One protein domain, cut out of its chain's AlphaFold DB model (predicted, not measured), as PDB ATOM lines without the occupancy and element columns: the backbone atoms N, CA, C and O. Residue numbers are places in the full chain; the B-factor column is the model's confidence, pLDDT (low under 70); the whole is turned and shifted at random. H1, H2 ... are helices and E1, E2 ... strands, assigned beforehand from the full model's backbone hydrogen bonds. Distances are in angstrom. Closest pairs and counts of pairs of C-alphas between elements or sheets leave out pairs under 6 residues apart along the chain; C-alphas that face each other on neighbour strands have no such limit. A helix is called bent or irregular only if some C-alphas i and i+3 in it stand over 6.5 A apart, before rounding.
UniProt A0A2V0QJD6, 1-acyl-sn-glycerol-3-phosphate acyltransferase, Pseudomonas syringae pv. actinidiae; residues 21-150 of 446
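What this domain is: This is residues 21 to 150 of the 446 residues of the protein "1-acyl-sn-glycerol-3-phosphate acyltransferase" of Pseudomonas syringae pv. actinidiae (UniProt A0A2V0QJD6). A long rod is built along one bent helix, H1, with the small strand hairpin E1 and E2 at one end and the helix H2 as a turn at the other. From that turn H3 folds back and crosses H1b, the longer arm of H1, and the short H4 and H5 pack on the part of H1b nearer to the bend. The printed part has 130 residues with two named strands and then five named helices, in the order E1 E2 H1 H2 H3 H4 H5; the sheet is E1 - E2, antiparallel, and the class is mostly helix. The whole is extended, with a radius of gyration of the C-alphas of 25.0 A and spans of 84 by 28 by 25 A.

How they stand to each other: E1, residues 34 to 36, and E2, residues 42 to 44, form an antiparallel hairpin at 155 degrees; N 35 and O 43, and N 43 and O 35, are each 2.9 A apart, within hydrogen-bond range. H1, residues 46 to 88, was assigned as one helix by its hydrogen bonds but is bent, with C-alphas 57 and 60 at 7.4 A; its arms H1a, residues 46 to 57, and H1b, residues 60 to 88, stand at a steep tilt of 56 degrees. H3, residues 110 to 131, touches H1b at a steep tilt of 45 degrees, opposite ways; the closest C-alphas are those of Ala 79 and Lys 125, 5.1 A apart, and H1b touches H3 with its residues 71 to 83 alone. H4, residues 136 to 140, touches H1b at its residues 63 to 71, closest at the C-alphas of Gly 64 and Phe 139, 4.5 A. H5, residues 145 to 148, only just touches H1b at residues 60 to 61, with 3 pairs of C-alphas within 8 A, the closest those of Phe 61 and Ile 147, 5.9 A. H2, residues 92 to 106, is close to but not clearly touching H3, the closest C-alphas being those of Val 99 and Leu 110, 6.8 A; H2 and H1b are apart. Every O i to N i+4 pair is within hydrogen-bond range in H1a, H1b and H3; in H2 it is 9 of 11, in H4 0 of 1 with 0 of 2 O i to N i+3 pairs, and H5 is too short for such a pair.

Where its parts are: E1 begins at C-alpha 34, (4.386, -41.423, -20.344), and measures 6.8 A; E2 measures 6.5 A. H1a is 16.3 A long and H1b 42.1 A, ending at C-alpha 88, (-27.325, 3.668, -39.269). H2 is 20.1 A long and only just irregular, with C-alphas 101 and 104 at 6.6 A; H3 is 31.5 A long. H4 is 6.7 A long, and H5, 5.0 A, ends at C-alpha 148, (-20.544, -30.116, -13.360).

The domain as a whole: The two C-alphas farthest apart, those of Ser 39 and Gly 105, are 85.6 A apart. The printed part has no cut, and the links between its named elements are tight. Residues 21 to 33 hold no named element, and residues 88 to 94, of which 92 to 94 belong to H2, stand free. The mean pLDDT of the printed part is 83.7; residues 21 to 26 and residue 105 are under 70.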
ATOM      1  N   VAL A  21      -8.564 -21.639 -26.819       62.00
ATOM      2  CA  VAL A  21      -8.740 -22.806 -25.941       62.00
ATOM      3  C   VAL A  21      -8.874 -22.318 -24.497       62.00
ATOM      4  O   VAL A  21      -7.977 -21.654 -23.961       62.00
ATOM      5  N   PHE A  22     -10.010 -22.632 -23.869       62.28
ATOM      6  CA  PHE A  22     -10.254 -22.307 -22.465       62.28
ATOM      7  C   PHE A  22      -9.173 -22.923 -21.580       62.28
ATOM      8  O   PHE A  22      -8.753 -24.055 -21.808       62.28
ATOM      9  N   ALA A  23      -8.728 -22.182 -20.562       62.59
ATOM     10  CA  ALA A  23      -7.704 -22.657 -19.631       62.59
ATOM     11  C   ALA A  23      -8.092 -24.003 -18.988       62.59
ATOM     12  O   ALA A  23      -7.249 -24.879 -18.866       62.59
ATOM     13  N   SER A  24      -9.385 -24.211 -18.717       56.22
ATOM     14  CA  SER A  24      -9.939 -25.472 -18.203       56.22
ATOM     15  C   SER A  24      -9.820 -26.668 -19.155       56.22
ATOM     16  O   SER A  24     -10.033 -27.800 -18.746       56.22
ATOM     17  N   ARG A  25      -9.508 -26.445 -20.437       61.47
ATOM     18  CA  ARG A  25      -9.337 -27.497 -21.451       61.47
ATOM     19  C   ARG A  25      -7.874 -27.740 -21.810       61.47
ATOM     20  O   ARG A  25      -7.602 -28.493 -22.745       61.47
ATOM     21  N   PHE A  26      -6.944 -27.063 -21.140       66.25
ATOM     22  CA  PHE A  26      -5.544 -27.048 -21.530       66.25
ATOM     23  C   PHE A  26      -4.651 -27.486 -20.371       66.25
ATOM     24  O   PHE A  26      -4.385 -26.714 -19.458       66.25
ATOM     25  N   THR A  27      -4.144 -28.717 -20.449       72.50
ATOM     26  CA  THR A  27      -3.090 -29.219 -19.561       72.50
ATOM     27  C   THR A  27      -1.871 -29.645 -20.374       72.50
ATOM     28  O   THR A  27      -1.987 -30.013 -21.547       72.50
ATOM     29  N   PHE A  28      -0.688 -29.575 -19.767       75.44
ATOM     30  CA  PHE A  28       0.562 -29.978 -20.402       75.44
ATOM     31  C   PHE A  28       1.105 -31.240 -19.742       75.44
ATOM     32  O   PHE A  28       1.450 -31.233 -18.565       75.44
ATOM     33  N   ILE A  29       1.257 -32.298 -20.536       78.06
ATOM     34  CA  ILE A  29       1.843 -33.564 -20.098       78.06
ATOM     35  C   ILE A  29       3.222 -33.705 -20.743       78.06
ATOM     36  O   ILE A  29       3.367 -33.678 -21.968       78.06
ATOM     37  N   ALA A  30       4.261 -33.856 -19.921       78.19
ATOM     38  CA  ALA A  30       5.605 -34.111 -20.422       78.19
ATOM     39  C   ALA A  30       5.707 -35.546 -20.960       78.19
ATOM     40  O   ALA A  30       5.386 -36.500 -20.259       78.19
ATOM     41  N   LYS A  31       6.233 -35.712 -22.181       77.31
ATOM     42  CA  LYS A  31       6.383 -37.034 -22.821       77.31
ATOM     43  C   LYS A  31       7.201 -38.028 -21.993       77.31
ATOM     44  O   LYS A  31       6.970 -39.219 -22.092       77.31
ATOM     45  N   THR A  32       8.144 -37.549 -21.184       81.06
ATOM     46  CA  THR A  32       8.980 -38.392 -20.313       81.06
ATOM     47  C   THR A  32       8.196 -39.073 -19.190       81.06
ATOM     48  O   THR A  32       8.672 -40.064 -18.653       81.06
ATOM     49  N   LYS A  33       7.011 -38.548 -18.854       81.44
ATOM     50  CA  LYS A  33       6.107 -39.068 -17.820       81.44
ATOM     51  C   LYS A  33       5.082 -40.075 -18.367       81.44
ATOM     52  O   LYS A  33       4.209 -40.535 -17.636       81.44
ATOM     53  N   VAL A  34       5.169 -40.386 -19.663       83.56
ATOM     54  CA  VAL A  34       4.386 -41.423 -20.344       83.56
ATOM     55  C   VAL A  34       5.380 -42.438 -20.885       83.56
ATOM     56  O   VAL A  34       6.142 -42.135 -21.803       83.56
ATOM     57  N   GLN A  35       5.399 -43.632 -20.307       84.44
ATOM     58  CA  GLN A  35       6.307 -44.696 -20.715       84.44
ATOM     59  C   GLN A  35       5.515 -45.805 -21.400       84.44
ATOM     60  O   GLN A  35       4.423 -46.173 -20.976       84.44
ATOM     61  N   MET A  36       6.065 -46.317 -22.496       80.88
ATOM     62  CA  MET A  36       5.539 -47.493 -23.177       80.88
ATOM     63  C   MET A  36       6.451 -48.659 -22.821       80.88
ATOM     64  O   MET A  36       7.650 -48.600 -23.091       80.88
ATOM     65  N   ALA A  37       5.896 -49.689 -22.194       76.25
ATOM     66  CA  ALA A  37       6.601 -50.936 -21.973       76.25
ATOM     67  C   ALA A  37       6.728 -51.713 -23.292       76.25
ATOM     68  O   ALA A  37       5.884 -51.597 -24.183       76.25
ATOM     69  N   ASP A  38       7.747 -52.567 -23.392       74.62
ATOM     70  CA  ASP A  38       7.959 -53.441 -24.557       74.62
ATOM     71  C   ASP A  38       6.800 -54.440 -24.771       74.62
ATOM     72  O   ASP A  38       6.625 -54.965 -25.872       74.62
ATOM     73  N   SER A  39       5.976 -54.677 -23.741       74.81
ATOM     74  CA  SER A  39       4.727 -55.455 -23.805       74.81
ATOM     75  C   SER A  39       3.579 -54.734 -24.524       74.81
ATOM     76  O   SER A  39       2.559 -55.356 -24.809       74.81
ATOM     77  N   GLY A  40       3.732 -53.440 -24.820       77.69
ATOM     78  CA  GLY A  40       2.678 -52.572 -25.348       77.69
ATOM     79  C   GLY A  40       1.843 -51.871 -24.271       77.69
ATOM     80  O   GLY A  40       0.993 -51.050 -24.615       77.69
ATOM     81  N   ASP A  41       2.092 -52.148 -22.988       80.94
ATOM     82  CA  ASP A  41       1.402 -51.485 -21.880       80.94
ATOM     83  C   ASP A  41       1.909 -50.048 -21.688       80.94
ATOM     84  O   ASP A  41       3.101 -49.767 -21.822       80.94
ATOM     85  N   ILE A  42       1.002 -49.126 -21.355       83.44
ATOM     86  CA  ILE A  42       1.335 -47.725 -21.069       83.44
ATOM     87  C   ILE A  42       1.385 -47.538 -19.555       83.44
ATOM     88  O   ILE A  42       0.386 -47.751 -18.869       83.44
ATOM     89  N   THR A  43       2.527 -47.094 -19.036       82.75
ATOM     90  CA  THR A  43       2.684 -46.666 -17.645       82.75
ATOM     91  C   THR A  43       2.714 -45.140 -17.567       82.75
ATOM     92  O   THR A  43       3.395 -44.457 -18.337       82.75
ATOM     93  N   LEU A  44       1.926 -44.600 -16.640       85.94
ATOM     94  CA  LEU A  44       1.773 -43.167 -16.403       85.94
ATOM     95  C   LEU A  44       2.267 -42.849 -14.993       85.94
ATOM     96  O   LEU A  44       1.981 -43.602 -14.062       85.94
ATOM     97  N   GLU A  45       2.990 -41.742 -14.831       85.81
ATOM     98  CA  GLU A  45       3.197 -41.163 -13.499       85.81
ATOM     99  C   GLU A  45       1.851 -40.685 -12.913       85.81
ATOM    100  O   GLU A  45       0.929 -40.348 -13.658       85.81
ATOM    101  N   GLU A  46       1.738 -40.668 -11.583       81.44
ATOM    102  CA  GLU A  46       0.491 -40.387 -10.851       81.44
ATOM    103  C   GLU A  46      -0.137 -39.038 -11.241       81.44
ATOM    104  O   GLU A  46      -1.313 -38.988 -11.589       81.44
ATOM    105  N   ASP A  47       0.668 -37.975 -11.339       78.44
ATOM    106  CA  ASP A  47       0.209 -36.638 -11.738       78.44
ATOM    107  C   ASP A  47      -0.316 -36.581 -13.186       78.44
ATOM    108  O   ASP A  47      -1.206 -35.795 -13.516       78.44
ATOM    109  N   VAL A  48       0.209 -37.431 -14.073       81.44
ATOM    110  CA  VAL A  48      -0.284 -37.565 -15.451       81.44
ATOM    111  C   VAL A  48      -1.584 -38.355 -15.496       81.44
ATOM    112  O   VAL A  48      -2.477 -38.011 -16.272       81.44
ATOM    113  N   ALA A  49      -1.694 -39.410 -14.689       81.75
ATOM    114  CA  ALA A  49      -2.912 -40.200 -14.587       81.75
ATOM    115  C   ALA A  49      -4.077 -39.353 -14.051       81.75
ATOM    116  O   ALA A  49      -5.152 -39.380 -14.650       81.75
ATOM    117  N   GLU A  50      -3.845 -38.547 -13.011       79.81
ATOM    118  CA  GLU A  50      -4.818 -37.587 -12.472       79.81
ATOM    119  C   GLU A  50      -5.223 -36.540 -13.516       79.81
ATOM    120  O   GLU A  50      -6.409 -36.358 -13.783       79.81
ATOM    121  N   ALA A  51      -4.256 -35.914 -14.198       78.25
ATOM    122  CA  ALA A  51      -4.555 -34.921 -15.232       78.25
ATOM    123  C   ALA A  51      -5.377 -35.502 -16.397       78.25
ATOM    124  O   ALA A  51      -6.259 -34.835 -16.941       78.25
ATOM    125  N   LEU A  52      -5.100 -36.742 -16.811       79.88
ATOM    126  CA  LEU A  52      -5.885 -37.421 -17.843       79.88
ATOM    127  C   LEU A  52      -7.278 -37.798 -17.337       79.88
ATOM    128  O   LEU A  52      -8.247 -37.653 -18.085       79.88
ATOM    129  N   LEU A  53      -7.390 -38.259 -16.090       81.69
ATOM    130  CA  LEU A  53      -8.665 -38.582 -15.462       81.69
ATOM    131  C   LEU A  53      -9.573 -37.348 -15.395       81.69
ATOM    132  O   LEU A  53     -10.711 -37.431 -15.857       81.69
ATOM    133  N   ASP A  54      -9.053 -36.201 -14.952       78.44
ATOM    134  CA  ASP A  54      -9.779 -34.924 -14.931       78.44
ATOM    135  C   ASP A  54     -10.242 -34.506 -16.339       78.44
ATOM    136  O   ASP A  54     -11.408 -34.157 -16.547       78.44
ATOM    137  N   ILE A  55      -9.389 -34.643 -17.364       79.38
ATOM    138  CA  ILE A  55      -9.792 -34.389 -18.761       79.38
ATOM    139  C   ILE A  55     -10.975 -35.275 -19.172       79.38
ATOM    140  O   ILE A  55     -11.912 -34.793 -19.817       79.38
ATOM    141  N   PHE A  56     -10.943 -36.570 -18.846       82.81
ATOM    142  CA  PHE A  56     -12.004 -37.501 -19.234       82.81
ATOM    143  C   PHE A  56     -13.306 -37.245 -18.472       82.81
ATOM    144  O   PHE A  56     -14.375 -37.250 -19.088       82.81
ATOM    145  N   GLN A  57     -13.227 -36.994 -17.165       83.75
ATOM    146  CA  GLN A  57     -14.393 -36.740 -16.318       83.75
ATOM    147  C   GLN A  57     -15.047 -35.390 -16.649       83.75
ATOM    148  O   GLN A  57     -16.267 -35.314 -16.831       83.75
ATOM    149  N   SER A  58     -14.244 -34.342 -16.857       82.12
ATOM    150  CA  SER A  58     -14.728 -33.004 -17.212       82.12
ATOM    151  C   SER A  58     -15.125 -32.863 -18.688       82.12
ATOM    152  O   SER A  58     -15.772 -31.878 -19.051       82.12
ATOM    153  N   TYR A  59     -14.803 -33.827 -19.565       84.06
ATOM    154  CA  TYR A  59     -14.970 -33.714 -21.023       84.06
ATOM    155  C   TYR A  59     -16.359 -33.227 -21.455       84.06
ATOM    156  O   TYR A  59     -16.480 -32.331 -22.297       84.06
ATOM    157  N   LYS A  60     -17.425 -33.809 -20.888       86.38
ATOM    158  CA  LYS A  60     -18.807 -33.465 -21.256       86.38
ATOM    159  C   LYS A  60     -19.149 -32.033 -20.844       86.38
ATOM    160  O   LYS A  60     -19.695 -31.294 -21.664       86.38
ATOM    161  N   PHE A  61     -18.782 -31.644 -19.622       86.75
ATOM    162  CA  PHE A  61     -18.964 -30.286 -19.112       86.75
ATOM    163  C   PHE A  61     -18.173 -29.277 -19.951       86.75
ATOM    164  O   PHE A  61     -18.732 -28.317 -20.476       86.75
ATOM    165  N   SER A  62     -16.890 -29.564 -20.171       82.12
ATOM    166  CA  SER A  62     -15.957 -28.753 -20.948       82.12
ATOM    167  C   SER A  62     -16.413 -28.543 -22.392       82.12
ATOM    168  O   SER A  62     -16.327 -27.427 -22.901       82.12
ATOM    169  N   ARG A  63     -16.956 -29.571 -23.062       84.06
ATOM    170  CA  ARG A  63     -17.563 -29.411 -24.395       84.06
ATOM    171  C   ARG A  63     -18.833 -28.567 -24.372       84.06
ATOM    172  O   ARG A  63     -19.036 -27.771 -25.286       84.06
ATOM    173  N   GLY A  64     -19.682 -28.742 -23.359       87.12
ATOM    174  CA  GLY A  64     -20.876 -27.917 -23.174       87.12
ATOM    175  C   GLY A  64     -20.523 -26.441 -23.003       87.12
ATOM    176  O   GLY A  64     -21.113 -25.584 -23.659       87.12
ATOM    177  N   LEU A  65     -19.517 -26.157 -22.175       87.31
ATOM    178  CA  LEU A  65     -19.035 -24.805 -21.910       87.31
ATOM    179  C   LEU A  65     -18.419 -24.170 -23.159       87.31
ATOM    180  O   LEU A  65     -18.745 -23.033 -23.486       87.31
ATOM    181  N   ASP A  66     -17.589 -24.913 -23.886       83.50
ATOM    182  CA  ASP A  66     -16.983 -24.465 -25.141       83.50
ATOM    183  C   ASP A  66     -18.038 -24.100 -26.192       83.50
ATOM    184  O   ASP A  66     -18.005 -23.015 -26.772       83.50
ATOM    185  N   ALA A  67     -19.036 -24.970 -26.372       85.75
ATOM    186  CA  ALA A  67     -20.150 -24.719 -27.274       85.75
ATOM    187  C   ALA A  67     -20.970 -23.491 -26.847       85.75
ATOM    188  O   ALA A  67     -21.353 -22.685 -27.698       85.75
ATOM    189  N   PHE A  68     -21.222 -23.321 -25.544       89.12
ATOM    190  CA  PHE A  68     -21.917 -22.148 -25.018       89.12
ATOM    191  C   PHE A  68     -21.126 -20.861 -25.256       89.12
ATOM    192  O   PHE A  68     -21.680 -19.905 -25.787       89.12
ATOM    193  N   LEU A  69     -19.842 -20.825 -24.904       88.00
ATOM    194  CA  LEU A  69     -19.015 -19.622 -25.022       88.00
ATOM    195  C   LEU A  69     -18.742 -19.258 -26.488       88.00
ATOM    196  O   LEU A  69     -18.754 -18.076 -26.842       88.00
ATOM    197  N   GLY A  70     -18.584 -20.255 -27.363       85.94
ATOM    198  CA  GLY A  70     -18.538 -20.054 -28.811       85.94
ATOM    199  C   GLY A  70     -19.849 -19.482 -29.359       85.94
ATOM    200  O   GLY A  70     -19.827 -18.500 -30.102       85.94
ATOM    201  N   CYS A  71     -20.993 -20.034 -28.936       89.44
ATOM    202  CA  CYS A  71     -22.319 -19.503 -29.267       89.44
ATOM    203  C   CYS A  71     -22.484 -18.060 -28.772       89.44
ATOM    204  O   CYS A  71     -22.848 -17.185 -29.551       89.44
ATOM    205  N   TRP A  72     -22.144 -17.788 -27.511       92.19
ATOM    206  CA  TRP A  72     -22.219 -16.461 -26.904       92.19
ATOM    207  C   TRP A  72     -21.395 -15.436 -27.690       92.19
ATOM    208  O   TRP A  72     -21.901 -14.366 -28.020       92.19
ATOM    209  N   THR A  73     -20.161 -15.785 -28.067       90.19
ATOM    210  CA  THR A  73     -19.267 -14.902 -28.835       90.19
ATOM    211  C   THR A  73     -19.824 -14.609 -30.230       90.19
ATOM    212  O   THR A  73     -19.856 -13.456 -30.661       90.19
ATOM    213  N   ALA A  74     -20.313 -15.631 -30.938       90.12
ATOM    214  CA  ALA A  74     -20.933 -15.460 -32.253       90.12
ATOM    215  C   ALA A  74     -22.227 -14.624 -32.189       90.12
ATOM    216  O   ALA A  74     -22.465 -13.764 -33.043       90.12
ATOM    217  N   SER A  75     -23.040 -14.839 -31.152       93.44
ATOM    218  CA  SER A  75     -24.264 -14.077 -30.899       93.44
ATOM    219  C   SER A  75     -23.970 -12.625 -30.525       93.44
ATOM    220  O   SER A  75     -24.685 -11.736 -30.978       93.44
ATOM    221  N   ALA A  76     -22.897 -12.356 -29.777       94.12
ATOM    222  CA  ALA A  76     -22.454 -10.998 -29.468       94.12
ATOM    223  C   ALA A  76     -22.059 -10.227 -30.734       94.12
ATOM    224  O   ALA A  76     -22.523  -9.105 -30.931       94.12
ATOM    225  N   ASN A  77     -21.290 -10.846 -31.635       94.25
ATOM    226  CA  ASN A  77     -20.945 -10.232 -32.921       94.25
ATOM    227  C   ASN A  77     -22.201  -9.945 -33.762       94.25
ATOM    228  O   ASN A  77     -22.383  -8.827 -34.243       94.25
ATOM    229  N   SER A  78     -23.117 -10.913 -33.855       94.44
ATOM    230  CA  SER A  78     -24.401 -10.741 -34.553       94.44
ATOM    231  C   SER A  78     -25.260  -9.624 -33.945       94.44
ATOM    232  O   SER A  78     -25.915  -8.864 -34.667       94.44
ATOM    233  N   ALA A  79     -25.261  -9.490 -32.615       96.00
ATOM    234  CA  ALA A  79     -25.975  -8.434 -31.907       96.00
ATOM    235  C   ALA A  79     -25.389  -7.054 -32.233       96.00
ATOM    236  O   ALA A  79     -26.144  -6.145 -32.577       96.00
ATOM    237  N   VAL A  80     -24.057  -6.915 -32.217       95.88
ATOM    238  CA  VAL A  80     -23.360  -5.678 -32.601       95.88
ATOM    239  C   VAL A  80     -23.682  -5.288 -34.042       95.88
ATOM    240  O   VAL A  80     -24.038  -4.138 -34.289       95.88
ATOM    241  N   GLU A  81     -23.637  -6.226 -34.991       95.44
ATOM    242  CA  GLU A  81     -24.005  -5.952 -36.387       95.44
ATOM    243  C   GLU A  81     -25.466  -5.501 -36.527       95.44
ATOM    244  O   GLU A  81     -25.776  -4.587 -37.296       95.44
ATOM    245  N   THR A  82     -26.376  -6.124 -35.774       94.62
ATOM    246  CA  THR A  82     -27.805  -5.778 -35.784       94.62
ATOM    247  C   THR A  82     -28.034  -4.369 -35.242       94.62
ATOM    248  O   THR A  82     -28.717  -3.564 -35.875       94.62
ATOM    249  N   ILE A  83     -27.423  -4.041 -34.100       93.81
ATOM    250  CA  ILE A  83     -27.489  -2.700 -33.511       93.81
ATOM    251  C   ILE A  83     -26.837  -1.668 -34.431       93.81
ATOM    252  O   ILE A  83     -27.405  -0.599 -34.622       93.81
ATOM    253  N   GLY A  84     -25.710  -1.994 -35.069       93.56
ATOM    254  CA  GLY A  84     -25.061  -1.123 -36.049       93.56
ATOM    255  C   GLY A  84     -25.994  -0.733 -37.199       93.56
ATOM    256  O   GLY A  84     -26.078   0.444 -37.541       93.56
ATOM    257  N   LYS A  85     -26.765  -1.693 -37.731       94.00
ATOM    258  CA  LYS A  85     -27.797  -1.434 -38.754       94.00
ATOM    259  C   LYS A  85     -28.940  -0.564 -38.231       94.00
ATOM    260  O   LYS A  85     -29.456   0.273 -38.964       94.00
ATOM    261  N   HIS A  86     -29.362  -0.755 -36.980       90.25
ATOM    262  CA  HIS A  86     -30.382   0.105 -36.376       90.25
ATOM    263  C   HIS A  86     -29.869   1.536 -36.209       90.25
ATOM    264  O   HIS A  86     -30.561   2.466 -36.603       90.25
ATOM    265  N   ILE A  87     -28.643   1.709 -35.703       90.00
ATOM    266  CA  ILE A  87     -28.005   3.019 -35.532       90.00
ATOM    267  C   ILE A  87     -27.882   3.741 -36.876       90.00
ATOM    268  O   ILE A  87     -28.221   4.917 -36.956       90.00
ATOM    269  N   SER A  88     -27.450   3.053 -37.940       89.81
ATOM    270  CA  SER A  88     -27.325   3.668 -39.269       89.81
ATOM    271  C   SER A  88     -28.660   4.111 -39.873       89.81
ATOM    272  O   SER A  88     -28.663   4.922 -40.793       89.81
ATOM    273  N   ASN A  89     -29.773   3.574 -39.372       90.50
ATOM    274  CA  ASN A  89     -31.119   3.891 -39.837       90.50
ATOM    275  C   ASN A  89     -31.837   4.929 -38.956       90.50
ATOM    276  O   ASN A  89     -32.967   5.282 -39.281       90.50
ATOM    277  N   LEU A  90     -31.220   5.405 -37.866       87.94
ATOM    278  CA  LEU A  90     -31.805   6.451 -37.021       87.94
ATOM    279  C   LEU A  90     -31.871   7.780 -37.784       87.94
ATOM    280  O   LEU A  90     -30.856   8.257 -38.296       87.94
ATOM    281  N   ASP A  91     -33.045   8.414 -37.813       88.12
ATOM    282  CA  ASP A  91     -33.182   9.761 -38.368       88.12
ATOM    283  C   ASP A  91     -32.673  10.795 -37.349       88.12
ATOM    284  O   ASP A  91     -32.984  10.761 -36.154       88.12
ATOM    285  N   LEU A  92     -31.928  11.792 -37.832       87.31
ATOM    286  CA  LEU A  92     -31.522  12.950 -37.036       87.31
ATOM    287  C   LEU A  92     -32.724  13.647 -36.392       87.31
ATOM    288  O   LEU A  92     -32.592  14.190 -35.295       87.31
ATOM    289  N   ARG A  93     -33.900  13.621 -37.034       87.94
ATOM    290  CA  ARG A  93     -35.133  14.173 -36.452       87.94
ATOM    291  C   ARG A  93     -35.605  13.401 -35.227       87.94
ATOM    292  O   ARG A  93     -36.087  14.029 -34.291       87.94
ATOM    293  N   GLU A  94     -35.451  12.080 -35.205       84.25
ATOM    294  CA  GLU A  94     -35.838  11.236 -34.068       84.25
ATOM    295  C   GLU A  94     -34.923  11.498 -32.866       84.25
ATOM    296  O   GLU A  94     -35.392  11.675 -31.739       84.25
ATOM    297  N   ILE A  95     -33.617  11.630 -33.119       84.69
ATOM    298  CA  ILE A  95     -32.636  11.983 -32.086       84.69
ATOM    299  C   ILE A  95     -32.875  13.418 -31.591       84.69
ATOM    300  O   ILE A  95     -32.893  13.666 -30.385       84.69
ATOM    301  N   ALA A  96     -33.109  14.371 -32.498       83.31
ATOM    302  CA  ALA A  96     -33.407  15.755 -32.133       83.31
ATOM    303  C   ALA A  96     -34.710  15.871 -31.328       83.31
ATOM    304  O   ALA A  96     -34.756  16.623 -30.355       83.31
ATOM    305  N   TYR A  97     -35.740  15.098 -31.684       85.50
ATOM    306  CA  TYR A  97     -36.995  15.012 -30.938       85.50
ATOM    307  C   TYR A  97     -36.758  14.549 -29.494       85.50
ATOM    308  O   TYR A  97     -37.210  15.204 -28.552       85.50
ATOM    309  N   LEU A  98     -35.988  13.472 -29.306       83.31
ATOM    310  CA  LEU A  98     -35.633  12.967 -27.980       83.31
ATOM    311  C   LEU A  98     -34.922  14.040 -27.137       83.31
ATOM    312  O   LEU A  98     -35.269  14.257 -25.973       83.31
ATOM    313  N   VAL A  99     -33.962  14.754 -27.732       82.19
ATOM    314  CA  VAL A  99     -33.239  15.835 -27.049       82.19
ATOM    315  C   VAL A  99     -34.179  16.971 -26.661       82.19
ATOM    316  O   VAL A  99     -34.185  17.384 -25.504       82.19
ATOM    317  N   GLN A 100     -34.971  17.476 -27.607       79.31
ATOM    318  CA  GLN A 100     -35.774  18.684 -27.417       79.31
ATOM    319  C   GLN A 100     -36.936  18.485 -26.441       79.31
ATOM    320  O   GLN A 100     -37.207  19.375 -25.639       79.31
ATOM    321  N   PHE A 101     -37.610  17.334 -26.485       79.06
ATOM    322  CA  PHE A 101     -38.869  17.136 -25.756       79.06
ATOM    323  C   PHE A 101     -38.746  16.286 -24.491       79.06
ATOM    324  O   PHE A 101     -39.668  16.286 -23.676       79.06
ATOM    325  N   ARG A 102     -37.631  15.572 -24.300       75.31
ATOM    326  CA  ARG A 102     -37.387  14.769 -23.093       75.31
ATOM    327  C   ARG A 102     -36.136  15.216 -22.357       75.31
ATOM    328  O   ARG A 102     -36.229  15.735 -21.248       75.31
ATOM    329  N   LEU A 103     -34.974  15.088 -22.991       79.88
ATOM    330  CA  LEU A 103     -33.698  15.236 -22.284       79.88
ATOM    331  C   LEU A 103     -33.421  16.679 -21.848       79.88
ATOM    332  O   LEU A 103     -32.932  16.900 -20.742       79.88
ATOM    333  N   ALA A 104     -33.762  17.671 -22.677       73.56
ATOM    334  CA  ALA A 104     -33.536  19.082 -22.365       73.56
ATOM    335  C   ALA A 104     -34.365  19.563 -21.163       73.56
ATOM    336  O   ALA A 104     -33.847  20.288 -20.314       73.56
ATOM    337  N   GLY A 105     -35.630  19.136 -21.074       68.75
ATOM    338  CA  GLY A 105     -36.506  19.463 -19.944       68.75
ATOM    339  C   GLY A 105     -36.063  18.795 -18.642       68.75
ATOM    340  O   GLY A 105     -36.172  19.392 -17.570       68.75
ATOM    341  N   GLU A 106     -35.516  17.584 -18.739       72.25
ATOM    342  CA  GLU A 106     -35.064  16.798 -17.589       72.25
ATOM    343  C   GLU A 106     -33.604  17.084 -17.196       72.25
ATOM    344  O   GLU A 106     -33.204  16.738 -16.092       72.25
ATOM    345  N   GLY A 107     -32.818  17.764 -18.041       73.25
ATOM    346  CA  GLY A 107     -31.393  18.051 -17.812       73.25
ATOM    347  C   GLY A 107     -30.464  16.850 -18.047       73.25
ATOM    348  O   GLY A 107     -29.298  16.876 -17.638       73.25
ATOM    349  N   GLN A 108     -30.968  15.792 -18.688       79.44
ATOM    350  CA  GLN A 108     -30.231  14.556 -18.931       79.44
ATOM    351  C   GLN A 108     -29.247  14.706 -20.103       79.44
ATOM    352  O   GLN A 108     -29.520  15.374 -21.102       79.44
ATOM    353  N   SER A 109     -28.077  14.076 -19.983       81.94
ATOM    354  CA  SER A 109     -27.053  14.062 -21.027       81.94
ATOM    355  C   SER A 109     -27.439  13.094 -22.149       81.94
ATOM    356  O   SER A 109     -27.696  11.921 -21.885       81.94
ATOM    357  N   LEU A 110     -27.444  13.562 -23.405       84.19
ATOM    358  CA  LEU A 110     -27.703  12.694 -24.561       84.19
ATOM    359  C   LEU A 110     -26.681  11.547 -24.672       84.19
ATOM    360  O   LEU A 110     -27.129  10.415 -24.827       84.19
ATOM    361  N   PRO A 111     -25.356  11.774 -24.556       85.31
ATOM    362  CA  PRO A 111     -24.384  10.680 -24.544       85.31
ATOM    363  C   PRO A 111     -24.670   9.605 -23.488       85.31
ATOM    364  O   PRO A 111     -24.682   8.427 -23.820       85.31
ATOM    365  N   GLU A 112     -24.961  10.002 -22.243       81.19
ATOM    366  CA  GLU A 112     -25.255   9.050 -21.157       81.19
ATOM    367  C   GLU A 112     -26.555   8.278 -21.430       81.19
ATOM    368  O   GLU A 112     -26.631   7.075 -21.179       81.19
ATOM    369  N   TYR A 113     -27.571   8.956 -21.976       85.44
ATOM    370  CA  TYR A 113     -28.829   8.320 -22.360       85.44
ATOM    371  C   TYR A 113     -28.630   7.303 -23.487       85.44
ATOM    372  O   TYR A 113     -29.119   6.181 -23.389       85.44
ATOM    373  N   LEU A 114     -27.912   7.677 -24.553       88.44
ATOM    374  CA  LEU A 114     -27.655   6.795 -25.692       88.44
ATOM    375  C   LEU A 114     -26.794   5.600 -25.297       88.44
ATOM    376  O   LEU A 114     -27.065   4.496 -25.755       88.44
ATOM    377  N   GLU A 115     -25.795   5.792 -24.436       87.94
ATOM    378  CA  GLU A 115     -24.976   4.696 -23.922       87.94
ATOM    379  C   GLU A 115     -25.833   3.652 -23.195       87.94
ATOM    380  O   GLU A 115     -25.750   2.464 -23.503       87.94
ATOM    381  N   TRP A 116     -26.693   4.097 -22.275       86.81
ATOM    382  CA  TRP A 116     -27.627   3.212 -21.583       86.81
ATOM    383  C   TRP A 116     -28.603   2.544 -22.561       86.81
ATOM    384  O   TRP A 116     -28.696   1.319 -22.600       86.81
ATOM    385  N   PHE A 117     -29.291   3.331 -23.392       89.00
ATOM    386  CA  PHE A 117     -30.320   2.840 -24.307       89.00
ATOM    387  C   PHE A 117     -29.771   1.808 -25.303       89.00
ATOM    388  O   PHE A 117     -30.356   0.738 -25.495       89.00
ATOM    389  N   LEU A 118     -28.621   2.098 -25.917       92.06
ATOM    390  CA  LEU A 118     -27.960   1.179 -26.842       92.06
ATOM    391  C   LEU A 118     -27.384  -0.038 -26.114       92.06
ATOM    392  O   LEU A 118     -27.443  -1.135 -26.664       92.06
ATOM    393  N   GLY A 119     -26.876   0.124 -24.889       92.12
ATOM    394  CA  GLY A 119     -26.391  -0.979 -24.059       92.12
ATOM    395  C   GLY A 119     -27.486  -1.995 -23.725       92.12
ATOM    396  O   GLY A 119     -27.296  -3.192 -23.934       92.12
ATOM    397  N   GLU A 120     -28.657  -1.525 -23.290       91.94
ATOM    398  CA  GLU A 120     -29.809  -2.393 -23.007       91.94
ATOM    399  C   GLU A 120     -30.343  -3.062 -24.282       91.94
ATOM    400  O   GLU A 120     -30.638  -4.258 -24.291       91.94
ATOM    401  N   THR A 121     -30.394  -2.328 -25.398       93.50
ATOM    402  CA  THR A 121     -30.828  -2.899 -26.686       93.50
ATOM    403  C   THR A 121     -29.829  -3.946 -27.198       93.50
ATOM    404  O   THR A 121     -30.225  -4.963 -27.767       93.50
ATOM    405  N   LEU A 122     -28.526  -3.731 -26.988       95.06
ATOM    406  CA  LEU A 122     -27.490  -4.704 -27.327       95.06
ATOM    407  C   LEU A 122     -27.633  -5.981 -26.493       95.06
ATOM    408  O   LEU A 122     -27.534  -7.076 -27.048       95.06
ATOM    409  N   LEU A 123     -27.894  -5.845 -25.189       93.00
ATOM    410  CA  LEU A 123     -28.126  -6.979 -24.296       93.00
ATOM    411  C   LEU A 123     -29.360  -7.790 -24.720       93.00
ATOM    412  O   LEU A 123     -29.276  -9.014 -24.802       93.00
ATOM    413  N   ASP A 124     -30.468  -7.126 -25.061       94.81
ATOM    414  CA  ASP A 124     -31.657  -7.780 -25.630       94.81
ATOM    415  C   ASP A 124     -31.304  -8.595 -26.882       94.81
ATOM    416  O   ASP A 124     -31.594  -9.790 -26.969       94.81
ATOM    417  N   LYS A 125     -30.608  -7.975 -27.843       95.00
ATOM    418  CA  LYS A 125     -30.253  -8.641 -29.103       95.00
ATOM    419  C   LYS A 125     -29.296  -9.808 -28.896       95.00
ATOM    420  O   LYS A 125     -29.449 -10.824 -29.570       95.00
ATOM    421  N   LEU A 126     -28.356  -9.696 -27.961       94.88
ATOM    422  CA  LEU A 126     -27.492 -10.803 -27.562       94.88
ATOM    423  C   LEU A 126     -28.320 -12.001 -27.077       94.88
ATOM    424  O   LEU A 126     -28.112 -13.112 -27.564       94.88
ATOM    425  N   CYS A 127     -29.274 -11.778 -26.169       92.19
ATOM    426  CA  CYS A 127     -30.142 -12.835 -25.646       92.19
ATOM    427  C   CYS A 127     -30.974 -13.492 -26.756       92.19
ATOM    428  O   CYS A 127     -30.972 -14.716 -26.879       92.19
ATOM    429  N   VAL A 128     -31.602 -12.688 -27.622       93.00
ATOM    430  CA  VAL A 128     -32.390 -13.188 -28.762       93.00
ATOM    431  C   VAL A 128     -31.545 -14.060 -29.696       93.00
ATOM    432  O   VAL A 128     -31.995 -15.126 -30.115       93.00
ATOM    433  N   HIS A 129     -30.311 -13.647 -30.007       92.75
ATOM    434  CA  HIS A 129     -29.406 -14.430 -30.857       92.75
ATOM    435  C   HIS A 129     -28.946 -15.731 -30.190       92.75
ATOM    436  O   HIS A 129     -28.823 -16.750 -30.869       92.75
ATOM    437  N   ILE A 130     -28.719 -15.737 -28.871       90.56
ATOM    438  CA  ILE A 130     -28.391 -16.961 -28.118       90.56
ATOM    439  C   ILE A 130     -29.561 -17.949 -28.148       90.56
ATOM    440  O   ILE A 130     -29.354 -19.123 -28.459       90.56
ATOM    441  N   ASP A 131     -30.778 -17.490 -27.855       87.75
ATOM    442  CA  ASP A 131     -31.962 -18.352 -27.800       87.75
ATOM    443  C   ASP A 131     -32.358 -18.882 -29.182       87.75
ATOM    444  O   ASP A 131     -32.742 -20.045 -29.319       87.75
ATOM    445  N   GLY A 132     -32.205 -18.055 -30.219       86.44
ATOM    446  CA  GLY A 132     -32.439 -18.440 -31.609       86.44
ATOM    447  C   GLY A 132     -31.382 -19.382 -32.193       86.44
ATOM    448  O   GLY A 132     -31.592 -19.932 -33.275       86.44
ATOM    449  N   ASN A 133     -30.250 -19.596 -31.512       85.12
ATOM    450  CA  ASN A 133     -29.190 -20.461 -32.014       85.12
ATOM    451  C   ASN A 133     -29.579 -21.949 -31.869       85.12
ATOM    452  O   ASN A 133     -29.833 -22.401 -30.749       85.12
ATOM    453  N   PRO A 134     -29.558 -22.763 -32.946       79.88
ATOM    454  CA  PRO A 134     -29.907 -24.188 -32.881       79.88
ATOM    455  C   PRO A 134     -29.053 -25.010 -31.900       79.88
ATOM    456  O   PRO A 134     -29.519 -26.005 -31.344       79.88
ATOM    457  N   VAL A 135     -27.809 -24.580 -31.650       77.25
ATOM    458  CA  VAL A 135     -26.872 -25.231 -30.720       77.25
ATOM    459  C   VAL A 135     -27.267 -24.993 -29.252       77.25
ATOM    460  O   VAL A 135     -26.790 -25.705 -28.369       77.25
ATOM    461  N   SER A 136     -28.189 -24.061 -28.974       73.44
ATOM    462  CA  SER A 136     -28.590 -23.679 -27.611       73.44
ATOM    463  C   SER A 136     -29.167 -24.821 -26.778       73.44
ATOM    464  O   SER A 136     -28.918 -24.923 -25.576       73.44
ATOM    465  N   SER A 137     -29.892 -25.731 -27.422       71.81
ATOM    466  CA  SER A 137     -30.440 -26.934 -26.791       71.81
ATOM    467  C   SER A 137     -29.357 -27.949 -26.396       71.81
ATOM    468  O   SER A 137     -29.499 -28.655 -25.399       71.81
ATOM    469  N   SER A 138     -28.248 -27.987 -27.142       74.56
ATOM    470  CA  SER A 138     -27.171 -28.969 -26.983       74.56
ATOM    471  C   SER A 138     -26.343 -28.725 -25.719       74.56
ATOM    472  O   SER A 138     -26.107 -29.658 -24.949       74.56
ATOM    473  N   PHE A 139     -25.955 -27.473 -25.438       83.12
ATOM    474  CA  PHE A 139     -25.158 -27.175 -24.241       83.12
ATOM    475  C   PHE A 139     -25.980 -27.152 -22.945       83.12
ATOM    476  O   PHE A 139     -25.430 -27.465 -21.893       83.12
ATOM    477  N   LYS A 140     -27.294 -26.870 -22.987       78.75
ATOM    478  CA  LYS A 140     -28.159 -26.868 -21.784       78.75
ATOM    479  C   LYS A 140     -28.117 -28.207 -21.042       78.75
ATOM    480  O   LYS A 140     -28.000 -28.234 -19.823       78.75
ATOM    481  N   ASN A 141     -28.123 -29.312 -21.786       81.62
ATOM    482  CA  ASN A 141     -28.033 -30.657 -21.216       81.62
ATOM    483  C   ASN A 141     -26.620 -31.028 -20.749       81.62
ATOM    484  O   ASN A 141     -26.477 -31.970 -19.980       81.62
ATOM    485  N   MET A 142     -25.580 -30.348 -21.243       85.12
ATOM    486  CA  MET A 142     -24.178 -30.612 -20.890       85.12
ATOM    487  C   MET A 142     -23.686 -29.764 -19.711       85.12
ATOM    488  O   MET A 142     -22.692 -30.121 -19.089       85.12
ATOM    489  N   LEU A 143     -24.385 -28.673 -19.393       86.06
ATOM    490  CA  LEU A 143     -24.075 -27.744 -18.302       86.06
ATOM    491  C   LEU A 143     -24.954 -27.979 -17.059       86.06
ATOM    492  O   LEU A 143     -25.215 -27.052 -16.293       86.06
ATOM    493  N   SER A 144     -25.451 -29.204 -16.862       87.06
ATOM    494  CA  SER A 144     -26.259 -29.539 -15.687       87.06
ATOM    495  C   SER A 144     -25.398 -29.626 -14.414       87.06
ATOM    496  O   SER A 144     -24.209 -29.943 -14.506       87.06
ATOM    497  N   PRO A 145     -25.983 -29.418 -13.215       86.06
ATOM    498  CA  PRO A 145     -25.266 -29.589 -11.948       86.06
ATOM    499  C   PRO A 145     -24.653 -30.985 -11.783       86.06
ATOM    500  O   PRO A 145     -23.541 -31.116 -11.290       86.06
ATOM    501  N   GLU A 146     -25.358 -32.019 -12.247       86.50
ATOM    502  CA  GLU A 146     -24.873 -33.403 -12.247       86.50
ATOM    503  C   GLU A 146     -23.587 -33.549 -13.069       86.50
ATOM    504  O   GLU A 146     -22.635 -34.180 -12.629       86.50
ATOM    505  N   ILE A 147     -23.528 -32.933 -14.253       84.56
ATOM    506  CA  ILE A 147     -22.349 -33.017 -15.117       84.56
ATOM    507  C   ILE A 147     -21.209 -32.149 -14.580       84.56
ATOM    508  O   ILE A 147     -20.059 -32.576 -14.641       84.56
ATOM    509  N   ALA A 148     -21.521 -30.976 -14.026       84.75
ATOM    510  CA  ALA A 148     -20.544 -30.116 -13.360       84.75
ATOM    511  C   ALA A 148     -19.898 -30.802 -12.142       84.75
ATOM    512  O   ALA A 148     -18.729 -30.561 -11.861       84.75
ATOM    513  N   GLY A 149     -20.629 -31.690 -11.457       82.31
ATOM    514  CA  GLY A 149     -20.120 -32.480 -10.334       82.31
ATOM    515  C   GLY A 149     -19.026 -33.493 -10.695       82.31
ATOM    516  O   GLY A 149     -18.376 -34.002  -9.791       82.31
ATOM    517  N   HIS A 150     -18.798 -33.765 -11.985       81.12
ATOM    518  CA  HIS A 150     -17.683 -34.595 -12.458       81.12
ATOM    519  C   HIS A 150     -16.390 -33.804 -12.696       81.12
ATOM    520  O   HIS A 150     -15.412 -34.375 -13.160       81.12
TER     521      HIS A 150